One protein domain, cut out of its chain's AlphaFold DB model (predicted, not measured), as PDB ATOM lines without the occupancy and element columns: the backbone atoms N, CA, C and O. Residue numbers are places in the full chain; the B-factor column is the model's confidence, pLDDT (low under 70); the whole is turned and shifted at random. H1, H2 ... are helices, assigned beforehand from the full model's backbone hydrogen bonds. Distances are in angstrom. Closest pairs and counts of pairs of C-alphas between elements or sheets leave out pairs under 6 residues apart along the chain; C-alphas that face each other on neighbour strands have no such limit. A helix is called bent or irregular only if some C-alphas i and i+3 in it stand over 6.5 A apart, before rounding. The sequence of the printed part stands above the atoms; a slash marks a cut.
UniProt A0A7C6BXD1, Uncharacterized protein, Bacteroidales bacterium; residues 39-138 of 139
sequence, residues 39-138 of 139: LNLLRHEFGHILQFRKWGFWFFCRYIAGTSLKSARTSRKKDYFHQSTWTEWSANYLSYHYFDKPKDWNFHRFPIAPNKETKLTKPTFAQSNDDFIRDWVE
ATOM      1  N   LEU A  39      46.547 -18.734  42.256       92.69
ATOM      2  CA  LEU A  39      46.157 -18.101  40.996       92.69
ATOM      3  C   LEU A  39      44.904 -17.231  41.148       92.69
ATOM      4  O   LEU A  39      44.856 -16.130  40.606       92.69
ATOM      5  N   ASN A  40      43.914 -17.684  41.920       92.06
ATOM      6  CA  ASN A  40      42.704 -16.905  42.166       92.06
ATOM      7  C   ASN A  40      43.012 -15.611  42.941       92.06
ATOM      8  O   ASN A  40      42.479 -14.558  42.601       92.06
ATOM      9  N   LEU A  41      43.914 -15.656  43.929       93.00
ATOM     10  CA  LEU A  41      44.362 -14.445  44.625       93.00
ATOM     11  C   LEU A  41      45.136 -13.500  43.707       93.00
ATOM     12  O   LEU A  41      44.894 -12.301  43.736       93.00
ATOM     13  N   LEU A  42      46.043 -14.020  42.880       94.50
ATOM     14  CA  LEU A  42      46.799 -13.187  41.944       94.50
ATOM     15  C   LEU A  42      45.888 -12.509  40.920       94.50
ATOM     16  O   LEU A  42      46.062 -11.325  40.641       94.50
ATOM     17  N   ARG A  43      44.890 -13.233  40.399       96.19
ATOM     18  CA  ARG A  43      43.857 -12.670  39.522       96.19
ATOM     19  C   ARG A  43      43.083 -11.560  40.235       96.19
ATOM     20  O   ARG A  43      42.911 -10.491  39.655       96.19
ATOM     21  N   HIS A  44      42.665 -11.774  41.479       95.38
ATOM     22  CA  HIS A  44      41.990 -10.756  42.287       95.38
ATOM     23  C   HIS A  44      42.837  -9.484  42.465       95.38
ATOM     24  O   HIS A  44      42.392  -8.394  42.117       95.38
ATOM     25  N   GLU A  45      44.084  -9.628  42.913       94.81
ATOM     26  CA  GLU A  45      45.020  -8.512  43.095       94.81
ATOM     27  C   GLU A  45      45.282  -7.767  41.775       94.81
ATOM     28  O   GLU A  45      45.297  -6.536  41.705       94.81
ATOM     29  N   PHE A  46      45.390  -8.508  40.672       96.31
ATOM     30  CA  PHE A  46      45.486  -7.914  39.346       96.31
ATOM     31  C   PHE A  46      44.219  -7.138  38.945       96.31
ATOM     32  O   PHE A  46      44.318  -6.139  38.236       96.31
ATOM     33  N   GLY A  47      43.047  -7.503  39.466       96.56
ATOM     34  CA  GLY A  47      41.818  -6.719  39.344       96.56
ATOM     35  C   GLY A  47      41.969  -5.281  39.852       96.56
ATOM     36  O   GLY A  47      41.511  -4.345  39.198       96.56
ATOM     37  N   HIS A  48      42.702  -5.066  40.947       95.56
ATOM     38  CA  HIS A  48      43.010  -3.715  41.430       95.56
ATOM     39  C   HIS A  48      43.988  -2.965  40.513       95.56
ATOM     40  O   HIS A  48      43.878  -1.746  40.354       95.56
ATOM     41  N   ILE A  49      44.910  -3.668  39.842       95.50
ATOM     42  CA  ILE A  49      45.718  -3.068  38.767       95.50
ATOM     43  C   ILE A  49      44.824  -2.646  37.594       95.50
ATOM     44  O   ILE A  49      45.025  -1.564  37.044       95.50
ATOM     45  N   LEU A  50      43.835  -3.459  37.215       96.31
ATOM     46  CA  LEU A  50      42.897  -3.126  36.140       96.31
ATOM     47  C   LEU A  50      42.033  -1.915  36.497       96.31
ATOM     48  O   LEU A  50      41.897  -1.018  35.671       96.31
ATOM     49  N   GLN A  51      41.543  -1.821  37.733       95.81
ATOM     50  CA  GLN A  51      40.853  -0.621  38.215       95.81
ATOM     51  C   GLN A  51      41.731   0.629  38.107       95.81
ATOM     52  O   GLN A  51      41.274   1.671  37.643       95.81
ATOM     53  N   PHE A  52      43.006   0.533  38.501       94.81
ATOM     54  CA  PHE A  52      43.951   1.638  38.354       94.81
ATOM     55  C   PHE A  52      44.169   2.022  36.885       94.81
ATOM     56  O   PHE A  52      44.167   3.204  36.557       94.81
ATOM     57  N   ARG A  53      44.344   1.036  35.996       94.38
ATOM     58  CA  ARG A  53      44.504   1.272  34.553       94.38
ATOM     59  C   ARG A  53      43.258   1.912  33.938       94.38
ATOM     60  O   ARG A  53      43.404   2.753  33.060       94.38
ATOM     61  N   LYS A  54      42.065   1.531  34.403       94.69
ATOM     62  CA  LYS A  54      40.788   2.018  33.876       94.69
ATOM     63  C   LYS A  54      40.433   3.419  34.380       94.69
ATOM     64  O   LYS A  54      40.074   4.274  33.582       94.69
ATOM     65  N   TRP A  55      40.529   3.665  35.687       94.38
ATOM     66  CA  TRP A  55      40.037   4.911  36.301       94.38
ATOM     67  C   TRP A  55      41.144   5.893  36.710       94.38
ATOM     68  O   TRP A  55      40.867   7.026  37.102       94.38
ATOM     69  N   GLY A  56      42.409   5.488  36.602       92.88
ATOM     70  CA  GLY A  56      43.563   6.341  36.857       92.88
ATOM     71  C   GLY A  56      43.892   6.552  38.338       92.88
ATOM     72  O   GLY A  56      43.174   6.148  39.257       92.88
ATOM     73  N   PHE A  57      45.027   7.216  38.568       88.25
ATOM     74  CA  PHE A  57      45.633   7.377  39.893       88.25
ATOM     75  C   PHE A  57      44.735   8.113  40.890       88.25
ATOM     76  O   PHE A  57      44.503   7.621  41.995       88.25
ATOM     77  N   TRP A  58      44.194   9.270  40.501       87.38
ATOM     78  CA  TRP A  58      43.399  10.106  41.404       87.38
ATOM     79  C   TRP A  58      42.135   9.400  41.886       87.38
ATOM     80  O   TRP A  58      41.821   9.432  43.078       87.38
ATOM     81  N   PHE A  59      41.445   8.713  40.976       90.25
ATOM     82  CA  PHE A  59      40.265   7.933  41.316       90.25
ATOM     83  C   PHE A  59      40.625   6.760  42.228       90.25
ATOM     84  O   PHE A  59      39.997   6.571  43.273       90.25
ATOM     85  N   PHE A  60      41.672   6.008  41.875       89.19
ATOM     86  CA  PHE A  60      42.127   4.865  42.658       89.19
ATOM     87  C   PHE A  60      42.469   5.263  44.096       89.19
ATOM     88  O   PHE A  60      41.964   4.665  45.046       89.19
ATOM     89  N   CYS A  61      43.272   6.310  44.281       83.44
ATOM     90  CA  CYS A  61      43.652   6.772  45.611       83.44
ATOM     91  C   CYS A  61      42.451   7.284  46.415       83.44
ATOM     92  O   CYS A  61      42.334   6.968  47.600       83.44
ATOM     93  N   ARG A  62      41.548   8.054  45.791       84.62
ATOM     94  CA  ARG A  62      40.416   8.666  46.499       84.62
ATOM     95  C   ARG A  62      39.319   7.669  46.864       84.62
ATOM     96  O   ARG A  62      38.798   7.736  47.974       84.62
ATOM     97  N   TYR A  63      38.954   6.785  45.942       85.44
ATOM     98  CA  TYR A  63      37.765   5.947  46.080       85.44
ATOM     99  C   TYR A  63      38.100   4.492  46.392       85.44
ATOM    100  O   TYR A  63      37.431   3.899  47.238       85.44
ATOM    101  N   ILE A  64      39.143   3.930  45.777       84.94
ATOM    102  CA  ILE A  64      39.463   2.504  45.922       84.94
ATOM    103  C   ILE A  64      40.306   2.264  47.164       84.94
ATOM    104  O   ILE A  64      39.850   1.607  48.094       84.94
ATOM    105  N   ALA A  65      41.500   2.854  47.230       81.25
ATOM    106  CA  ALA A  65      42.454   2.595  48.306       81.25
ATOM    107  C   ALA A  65      41.860   2.886  49.696       81.25
ATOM    108  O   ALA A  65      42.000   2.085  50.622       81.25
ATOM    109  N   GLY A  66      41.142   4.006  49.832       75.19
ATOM    110  CA  GLY A  66      40.468   4.371  51.080       75.19
ATOM    111  C   GLY A  66      39.371   3.379  51.478       75.19
ATOM    112  O   GLY A  66      39.298   2.970  52.642       75.19
ATOM    113  N   THR A  67      38.540   2.960  50.520       76.81
ATOM    114  CA  THR A  67      37.442   2.015  50.763       76.81
ATOM    115  C   THR A  67      37.964   0.614  51.058       76.81
ATOM    116  O   THR A  67      37.542   0.045  52.063       76.81
ATOM    117  N   SER A  68      38.925   0.099  50.284       75.38
ATOM    118  CA  SER A  68      39.551  -1.216  50.496       75.38
ATOM    119  C   SER A  68      40.292  -1.295  51.833       75.38
ATOM    120  O   SER A  68      40.164  -2.275  52.565       75.38
ATOM    121  N   LEU A  69      41.002  -0.237  52.243       74.44
ATOM    122  CA  LEU A  69      41.664  -0.228  53.552       74.44
ATOM    123  C   LEU A  69      40.653  -0.182  54.708       74.44
ATOM    124  O   LEU A  69      40.805  -0.893  55.707       74.44
ATOM    125  N   LYS A  70      39.612   0.654  54.595       75.31
ATOM    126  CA  LYS A  70      38.550   0.736  55.609       75.31
ATOM    127  C   LYS A  70      37.793  -0.585  55.713       75.31
ATOM    128  O   LYS A  70      37.504  -1.030  56.826       75.31
ATOM    129  N   SER A  71      37.500  -1.218  54.583       72.50
ATOM    130  CA  SER A  71      36.773  -2.480  54.513       72.50
ATOM    131  C   SER A  71      37.595  -3.643  55.082       72.50
ATOM    132  O   SER A  71      37.089  -4.369  55.937       72.50
ATOM    133  N   ALA A  72      38.886  -3.743  54.749       71.88
ATOM    134  CA  ALA A  72      39.799  -4.744  55.309       71.88
ATOM    135  C   ALA A  72      39.998  -4.608  56.833       71.88
ATOM    136  O   ALA A  72      40.175  -5.599  57.540       71.88
ATOM    137  N   ARG A  73      39.947  -3.385  57.380       71.12
ATOM    138  CA  ARG A  73      39.989  -3.167  58.841       71.12
ATOM    139  C   ARG A  73      38.664  -3.510  59.523       71.12
ATOM    140  O   ARG A  73      38.665  -3.992  60.655       71.12
ATOM    141  N   THR A  74      37.543  -3.241  58.853       70.75
ATOM    142  CA  THR A  74      36.189  -3.394  59.416       70.75
ATOM    143  C   THR A  74      35.678  -4.829  59.328       70.75
ATOM    144  O   THR A  74      34.882  -5.217  60.176       70.75
ATOM    145  N   SER A  75      36.192  -5.648  58.407       63.59
ATOM    146  CA  SER A  75      35.873  -7.084  58.289       63.59
ATOM    147  C   SER A  75      36.233  -7.924  59.517       63.59
ATOM    148  O   SER A  75      35.822  -9.073  59.631       63.59
ATOM    149  N   ARG A  76      36.962  -7.344  60.478       62.84
ATOM    150  CA  ARG A  76      37.180  -7.921  61.812       62.84
ATOM    151  C   ARG A  76      35.938  -7.843  62.715       62.84
ATOM    152  O   ARG A  76      35.938  -8.446  63.783       62.84
ATOM    153  N   LYS A  77      34.903  -7.089  62.328       61.97
ATOM    154  CA  LYS A  77      33.610  -6.989  63.022       61.97
ATOM    155  C   LYS A  77      32.605  -7.960  62.392       61.97
ATOM    156  O   LYS A  77      32.623  -8.154  61.178       61.97
ATOM    157  N   LYS A  78      31.717  -8.542  63.212       52.91
ATOM    158  CA  LYS A  78      30.580  -9.338  62.719       52.91
ATOM    159  C   LYS A  78      29.769  -8.503  61.712       52.91
ATOM    160  O   LYS A  78      29.611  -7.300  61.898       52.91
ATOM    161  N   ASP A  79      29.326  -9.161  60.644       59.72
ATOM    162  CA  ASP A  79      28.439  -8.640  59.588       59.72
ATOM    163  C   ASP A  79      29.054  -7.678  58.554       59.72
ATOM    164  O   ASP A  79      28.330  -7.058  57.772       59.72
ATOM    165  N   TYR A  80      30.387  -7.586  58.474       61.91
ATOM    166  CA  TYR A  80      31.068  -6.816  57.429       61.91
ATOM    167  C   TYR A  80      31.814  -7.719  56.433       61.91
ATOM    168  O   TYR A  80      32.934  -8.170  56.677       61.91
ATOM    169  N   PHE A  81      31.209  -7.946  55.267       73.38
ATOM    170  CA  PHE A  81      31.796  -8.757  54.200       73.38
ATOM    171  C   PHE A  81      32.670  -7.893  53.284       73.38
ATOM    172  O   PHE A  81      32.176  -7.240  52.375       73.38
ATOM    173  N   HIS A  82      33.986  -7.890  53.510       78.69
ATOM    174  CA  HIS A  82      34.947  -7.135  52.690       78.69
ATOM    175  C   HIS A  82      34.777  -7.406  51.186       78.69
ATOM    176  O   HIS A  82      34.627  -6.466  50.409       78.69
ATOM    177  N   GLN A  83      34.670  -8.685  50.814       82.62
ATOM    178  CA  GLN A  83      34.523  -9.156  49.432       82.62
ATOM    179  C   GLN A  83      33.279  -8.613  48.711       82.62
ATOM    180  O   GLN A  83      33.255  -8.601  47.486       82.62
ATOM    181  N   SER A  84      32.246  -8.169  49.438       84.00
ATOM    182  CA  SER A  84      31.030  -7.620  48.829       84.00
ATOM    183  C   SER A  84      31.105  -6.115  48.580       84.00
ATOM    184  O   SER A  84      30.187  -5.551  47.986       84.00
ATOM    185  N   THR A  85      32.170  -5.437  49.013       90.44
ATOM    186  CA  THR A  85      32.319  -4.004  48.743       90.44
ATOM    187  C   THR A  85      32.553  -3.742  47.259       90.44
ATOM    188  O   THR A  85      33.157  -4.560  46.563       90.44
ATOM    189  N   TRP A  86      32.070  -2.599  46.762       93.31
ATOM    190  CA  TRP A  86      32.124  -2.294  45.327       93.31
ATOM    191  C   TRP A  86      33.531  -2.270  44.752       93.31
ATOM    192  O   TRP A  86      33.730  -2.650  43.601       93.31
ATOM    193  N   THR A  87      34.520  -1.896  45.559       93.19
ATOM    194  CA  THR A  87      35.928  -1.921  45.165       93.19
ATOM    195  C   THR A  87      36.444  -3.334  44.941       93.19
ATOM    196  O   THR A  87      37.260  -3.536  44.050       93.19
ATOM    197  N   GLU A  88      35.956  -4.310  45.700       94.25
ATOM    198  CA  GLU A  88      36.409  -5.700  45.626       94.25
ATOM    199  C   GLU A  88      35.701  -6.443  44.492       94.25
ATOM    200  O   GLU A  88      36.359  -7.030  43.632       94.25
ATOM    201  N   TRP A  89      34.365  -6.378  44.423       95.25
ATOM    202  CA  TRP A  89      33.644  -7.115  43.382       95.25
ATOM    203  C   TRP A  89      33.878  -6.538  41.984       95.25
ATOM    204  O   TRP A  89      33.958  -7.306  41.031       95.25
ATOM    205  N   SER A  90      34.076  -5.221  41.837       96.44
ATOM    206  CA  SER A  90      34.408  -4.647  40.522       96.44
ATOM    207  C   SER A  90      35.847  -4.945  40.092       96.44
ATOM    208  O   SER A  90      36.098  -5.118  38.901       96.44
ATOM    209  N   ALA A  91      36.790  -5.091  41.034       96.69
ATOM    210  CA  ALA A  91      38.127  -5.609  40.732       96.69
ATOM    211  C   ALA A  91      38.045  -7.054  40.215       96.69
ATOM    212  O   ALA A  91      38.649  -7.389  39.195       96.69
ATOM    213  N   ASN A  92      37.240  -7.890  40.878       97.12
ATOM    214  CA  ASN A  92      36.980  -9.263  40.454       97.12
ATOM    215  C   ASN A  92      36.288  -9.321  39.091       97.12
ATOM    216  O   ASN A  92      36.677 -10.142  38.271       97.12
ATOM    217  N   TYR A  93      35.312  -8.447  38.828       97.06
ATOM    218  CA  TYR A  93      34.632  -8.354  37.535       97.06
ATOM    219  C   TYR A  93      35.625  -8.067  36.407       97.06
ATOM    220  O   TYR A  93      35.737  -8.840  35.457       97.06
ATOM    221  N   LEU A  94      36.412  -6.995  36.545       97.62
ATOM    222  CA  LEU A  94      37.421  -6.619  35.553       97.62
ATOM    223  C   LEU A  94      38.430  -7.748  35.322       97.62
ATOM    224  O   LEU A  94      38.774  -8.047  34.181       97.62
ATOM    225  N   SER A  95      38.874  -8.399  36.396       97.75
ATOM    226  CA  SER A  95      39.806  -9.521  36.318       97.75
ATOM    227  C   SER A  95      39.195 -10.746  35.633       97.75
ATOM    228  O   SER A  95      39.784 -11.285  34.699       97.75
ATOM    229  N   TYR A  96      37.984 -11.148  36.020       98.00
ATOM    230  CA  TYR A  96      37.259 -12.268  35.420       98.00
ATOM    231  C   TYR A  96      37.109 -12.095  33.906       98.00
ATOM    232  O   TYR A  96      37.357 -13.036  33.157       98.00
ATOM    233  N   HIS A  97      36.786 -10.884  33.445       97.38
ATOM    234  CA  HIS A  97      36.682 -10.583  32.017       97.38
ATOM    235  C   HIS A  97      38.049 -10.505  31.324       97.38
ATOM    236  O   HIS A  97      38.188 -11.019  30.218       97.38
ATOM    237  N   TYR A  98      39.065  -9.922  31.966       97.50
ATOM    238  CA  TYR A  98      40.423  -9.855  31.414       97.50
ATOM    239  C   TYR A  98      41.023 -11.248  31.165       97.50
ATOM    240  O   TYR A  98      41.679 -11.461  30.151       97.50
ATOM    241  N   PHE A  99      40.771 -12.207  32.060       97.25
ATOM    242  CA  PHE A  99      41.247 -13.592  31.936       97.25
ATOM    243  C   PHE A  99      40.313 -14.500  31.122       97.25
ATOM    244  O   PHE A  99      40.365 -15.718  31.284       97.25
ATOM    245  N   ASP A 100      39.462 -13.916  30.278       97.00
ATOM    246  CA  ASP A 100      38.519 -14.630  29.415       97.00
ATOM    247  C   ASP A 100      37.604 -15.605  30.176       97.00
ATOM    248  O   ASP A 100      37.412 -16.762  29.808       97.00
ATOM    249  N   LYS A 101      37.027 -15.122  31.285       96.88
ATOM    250  CA  LYS A 101      35.973 -15.805  32.051       96.88
ATOM    251  C   LYS A 101      36.376 -17.234  32.452       96.88
ATOM    252  O   LYS A 101      35.718 -18.209  32.069       96.88
ATOM    253  N   PRO A 102      37.466 -17.390  33.220       96.38
ATOM    254  CA  PRO A 102      38.053 -18.696  33.468       96.38
ATOM    255  C   PRO A 102      37.089 -19.604  34.247       96.38
ATOM    256  O   PRO A 102      36.473 -19.195  35.233       96.38
ATOM    257  N   LYS A 103      36.979 -20.869  33.819       95.56
ATOM    258  CA  LYS A 103      36.044 -21.854  34.400       95.56
ATOM    259  C   LYS A 103      36.329 -22.180  35.869       95.56
ATOM    260  O   LYS A 103      35.437 -22.639  36.573       95.56
ATOM    261  N   ASP A 104      37.562 -21.966  36.320       95.06
ATOM    262  CA  ASP A 104      38.027 -22.226  37.683       95.06
ATOM    263  C   ASP A 104      37.898 -21.006  38.616       95.06
ATOM    264  O   ASP A 104      38.476 -20.993  39.707       95.06
ATOM    265  N   TRP A 105      37.151 -19.973  38.208       95.62
ATOM    266  CA  TRP A 105      36.932 -18.787  39.031       95.62
ATOM    267  C   TRP A 105      36.154 -19.114  40.311       95.62
ATOM    268  O   TRP A 105      35.039 -19.637  40.286       95.62
ATOM    269  N   ASN A 106      36.719 -18.758  41.465       94.19
ATOM    270  CA  ASN A 106      36.066 -18.981  42.752       94.19
ATOM    271  C   ASN A 106      35.108 -17.829  43.102       94.19
ATOM    272  O   ASN A 106      35.483 -16.905  43.822       94.19
ATOM    273  N   PHE A 107      33.854 -17.910  42.647       93.38
ATOM    274  CA  PHE A 107      32.819 -16.895  42.909       93.38
ATOM    275  C   PHE A 107      32.462 -16.717  44.389       93.38
ATOM    276  O   PHE A 107      31.986 -15.655  44.779       93.38
ATOM    277  N   HIS A 108      32.702 -17.732  45.223       90.12
ATOM    278  CA  HIS A 108      32.463 -17.624  46.660       90.12
ATOM    279  C   HIS A 108      33.500 -16.716  47.331       90.12
ATOM    280  O   HIS A 108      33.158 -15.903  48.183       90.12
ATOM    281  N   ARG A 109      34.771 -16.842  46.934       89.31
ATOM    282  CA  ARG A 109      35.878 -16.056  47.492       89.31
ATOM    283  C   ARG A 109      36.072 -14.714  46.782       89.31
ATOM    284  O   ARG A 109      36.511 -13.756  47.412       89.31
ATOM    285  N   PHE A 110      35.764 -14.658  45.491       94.00
ATOM    286  CA  PHE A 110      35.968 -13.509  44.613       94.00
ATOM    287  C   PHE A 110      34.689 -13.230  43.809       94.00
ATOM    288  O   PHE A 110      34.643 -13.484  42.603       94.00
ATOM    289  N   PRO A 111      33.615 -12.753  44.461       94.62
ATOM    290  CA  PRO A 111      32.364 -12.456  43.774       94.62
ATOM    291  C   PRO A 111      32.574 -11.341  42.745       94.62
ATOM    292  O   PRO A 111      33.291 -10.378  43.017       94.62
ATOM    293  N   ILE A 112      31.942 -11.467  41.575       95.00
ATOM    294  CA  ILE A 112      32.003 -10.476  40.481       95.00
ATOM    295  C   ILE A 112      30.812  -9.509  40.484       95.00
ATOM    296  O   ILE A 112      30.774  -8.572  39.701       95.00
ATOM    297  N   ALA A 113      29.835  -9.744  41.355       91.44
ATOM    298  CA  ALA A 113      28.681  -8.888  41.573       91.44
ATOM    299  C   ALA A 113      28.198  -9.073  43.021       91.44
ATOM    300  O   ALA A 113      28.422 -10.134  43.617       91.44
ATOM    301  N   PRO A 114      27.552  -8.067  43.624       85.50
ATOM    302  CA  PRO A 114      27.033  -8.185  44.975       85.50
ATOM    303  C   PRO A 114      25.671  -8.891  44.995       85.50
ATOM    304  O   PRO A 114      24.820  -8.647  44.150       85.50
ATOM    305  N   ASN A 115      25.408  -9.681  46.040       81.88
ATOM    306  CA  ASN A 115      24.107 -10.351  46.216       81.88
ATOM    307  C   ASN A 115      22.953  -9.380  46.526       81.88
ATOM    308  O   ASN A 115      21.786  -9.720  46.360       81.88
ATOM    309  N   LYS A 116      23.268  -8.194  47.062       87.31
ATOM    310  CA  LYS A 116      22.293  -7.160  47.415       87.31
ATOM    311  C   LYS A 116      22.912  -5.778  47.271       87.31
ATOM    312  O   LYS A 116      24.067  -5.556  47.653       87.31
ATOM    313  N   GLU A 117      22.122  -4.828  46.791       90.62
ATOM    314  CA  GLU A 117      22.513  -3.426  46.783       90.62
ATOM    315  C   GLU A 117      22.442  -2.812  48.192       90.62
ATOM    316  O   GLU A 117      21.443  -2.908  48.907       90.62
ATOM    317  N   THR A 118      23.542  -2.194  48.608       89.62
ATOM    318  CA  THR A 118      23.735  -1.540  49.902       89.62
ATOM    319  C   THR A 118      24.706  -0.374  49.730       89.62
ATOM    320  O   THR A 118      25.399  -0.266  48.720       89.62
ATOM    321  N   LYS A 119      24.859   0.458  50.766       86.25
ATOM    322  CA  LYS A 119      25.868   1.535  50.788       86.25
ATOM    323  C   LYS A 119      27.322   1.040  50.680       86.25
ATOM    324  O   LYS A 119      28.212   1.848  50.456       86.25
ATOM    325  N   LEU A 120      27.573  -0.251  50.913       85.69
ATOM    326  CA  LEU A 120      28.904  -0.859  50.809       85.69
ATOM    327  C   LEU A 120      29.148  -1.458  49.425       85.69
ATOM    328  O   LEU A 120      30.258  -1.386  48.899       85.69
ATOM    329  N   THR A 121      28.106  -2.063  48.864       90.69
ATOM    330  CA  THR A 121      28.170  -2.797  47.601       90.69
ATOM    331  C   THR A 121      27.985  -1.895  46.387       90.69
ATOM    332  O   THR A 121      28.359  -2.322  45.303       90.69
ATOM    333  N   LYS A 122      27.492  -0.661  46.577       92.69
ATOM    334  CA  LYS A 122      27.333   0.365  45.541       92.69
ATOM    335  C   LYS A 122      28.235   1.583  45.795       92.69
ATOM    336  O   LYS A 122      28.266   2.075  46.929       92.69
ATOM    337  N   PRO A 123      28.924   2.124  44.774       90.44
ATOM    338  CA  PRO A 123      29.643   3.385  44.910       90.44
ATOM    339  C   PRO A 123      28.693   4.575  45.095       90.44
ATOM    340  O   PRO A 123      27.620   4.643  44.506       90.44
ATOM    341  N   THR A 124      29.108   5.573  45.874       90.75
ATOM    342  CA  THR A 124      28.265   6.740  46.207       90.75
ATOM    343  C   THR A 124      27.937   7.648  45.023       90.75
ATOM    344  O   THR A 124      27.058   8.493  45.143       90.75
ATOM    345  N   PHE A 125      28.670   7.524  43.918       89.94
ATOM    346  CA  PHE A 125      28.471   8.309  42.698       89.94
ATOM    347  C   PHE A 125      27.616   7.579  41.649       89.94
ATOM    348  O   PHE A 125      27.339   8.159  40.604       89.94
ATOM    349  N   ALA A 126      27.201   6.333  41.906       92.56
ATOM    350  CA  ALA A 126      26.323   5.578  41.018       92.56
ATOM    351  C   ALA A 126      24.895   5.502  41.573       92.56
ATOM    352  O   ALA A 126      24.683   5.434  42.789       92.56
ATOM    353  N   GLN A 127      23.912   5.484  40.670       92.88
ATOM    354  CA  GLN A 127      22.496   5.374  41.027       92.88
ATOM    355  C   GLN A 127      22.130   3.949  41.453       92.88
ATOM    356  O   GLN A 127      21.474   3.781  42.482       92.88
ATOM    357  N   SER A 128      22.644   2.941  40.750       93.88
ATOM    358  CA  SER A 128      22.523   1.517  41.071       93.88
ATOM    359  C   SER A 128      23.829   0.766  40.774       93.88
ATOM    360  O   SER A 128      24.763   1.328  40.194       93.88
ATOM    361  N   ASN A 129      23.917  -0.503  41.176       93.19
ATOM    362  CA  ASN A 129      25.010  -1.379  40.741       93.19
ATOM    363  C   ASN A 129      24.991  -1.630  39.227       93.19
ATOM    364  O   ASN A 129      26.061  -1.696  38.628       93.19
ATOM    365  N   ASP A 130      23.809  -1.716  38.615       92.69
ATOM    366  CA  ASP A 130      23.675  -1.932  37.171       92.69
ATOM    367  C   ASP A 130      24.172  -0.713  36.386       92.69
ATOM    368  O   ASP A 130      24.946  -0.854  35.440       92.69
ATOM    369  N   ASP A 131      23.821   0.497  36.837       93.69
ATOM    370  CA  ASP A 131      24.345   1.737  36.252       93.69
ATOM    371  C   ASP A 131      25.860   1.839  36.434       93.69
ATOM    372  O   ASP A 131      26.575   2.268  35.533       93.69
ATOM    373  N   PHE A 132      26.380   1.408  37.586       94.69
ATOM    374  CA  PHE A 132      27.822   1.375  37.798       94.69
ATOM    375  C   PHE A 132      28.521   0.405  36.837       94.69
ATOM    376  O   PHE A 132      29.550   0.760  36.265       94.69
ATOM    377  N   ILE A 133      27.974  -0.795  36.624       93.38
ATOM    378  CA  ILE A 133      28.540  -1.751  35.665       93.38
ATOM    379  C   ILE A 133      28.549  -1.131  34.267       93.38
ATOM    380  O   ILE A 133      29.621  -0.996  33.675       93.38
ATOM    381  N   ARG A 134      27.385  -0.678  33.795       94.00
ATOM    382  CA  ARG A 134      27.204  -0.121  32.451       94.00
ATOM    383  C   ARG A 134      28.097   1.093  32.195       94.00
ATOM    384  O   ARG A 134      28.816   1.125  31.203       94.00
ATOM    385  N   ASP A 135      28.071   2.077  33.092       94.31
ATOM    386  CA  ASP A 135      28.645   3.401  32.825       94.31
ATOM    387  C   ASP A 135      30.109   3.528  33.276       94.31
ATOM    388  O   ASP A 135      30.801   4.456  32.859       94.31
ATOM    389  N   TRP A 136      30.596   2.627  34.141       93.31
ATOM    390  CA  TRP A 136      31.942   2.738  34.722       93.31
ATOM    391  C   TRP A 136      32.810   1.503  34.573       93.31
ATOM    392  O   TRP A 136      34.031   1.657  34.555       93.31
ATOM    393  N   VAL A 137      32.241   0.298  34.535       92.81
ATOM    394  CA  VAL A 137      33.020  -0.949  34.458       92.81
ATOM    395  C   VAL A 137      33.148  -1.411  33.007       92.81
ATOM    396  O   VAL A 137      34.257  -1.737  32.574       92.81
ATOM    397  N   GLU A 138      32.057  -1.372  32.248       92.69
ATOM    398  CA  GLU A 138      31.985  -1.826  30.852       92.69
ATOM    399  C   GLU A 138      32.180  -0.716  29.816       92.69
ATOM    400  O   GLU A 138      32.465  -1.029  28.662       92.69
TER     401      GLU A 138
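Overview. This is residues 39 to 138 of the 139 residues of an uncharacterized protein of Bacteroidales bacterium (UniProt A0A7C6BXD1). The longest helix, H1, folds back on itself as a V of arms H1a and H1b, and H2 crosses one side of the V. H3 and much of the long stretch 99 to 128 lie beyond H2. The 100 printed residues, all helix in class with H1, H2, H3 in order and no named strand, are compact, with a radius of gyration of the C-alphas of 12.7 A and spans of 31 by 29 by 23 A.

Along the chain. H1, residues 39 to 74, was assigned as one helix by its hydrogen bonds but is bent: C-alphas 54 and 57 are 9.4 A apart. H1a, residues 39 to 54, is 22.0 A long from C-alpha (46.157, -18.101, 40.996); H1b, residues 57 to 74, is 24.2 A long and irregular, C-alphas 62 and 65 being 6.7 A apart. H2 is residues 86 to 98, 17.9 A; H3 is residues 129 to 137, ending at C-alpha (33.020, -0.949, 34.458).

Arrangement. H1a and H1b only just touch, only at the corner, with 3 pairs of C-alphas within 8 A, closest Phe 52 and Phe 60 at 5.7 A. H2 touches H1a, about perpendicular at 79 degrees, closest C-alphas Gly 47 and Ala 91 at 4.1 A. H1b touches H2 with residues 64 to 68 alone. H2 and H3 are close but not clearly touching, closest C-alphas Ser 90 and Val 137 at 7.2 A. Every O i to N i+4 pair is within hydrogen-bond range in H2 and H3, 11 of 12 in H1a and 11 of 14 in H1b.

Size, cuts and confidence. The C-alphas of Lys 77 and Asp 100, the two farthest apart, are 34.8 A apart. The printed part has no cut, both links are long, and residues 75 to 80 have pLDDT under 70.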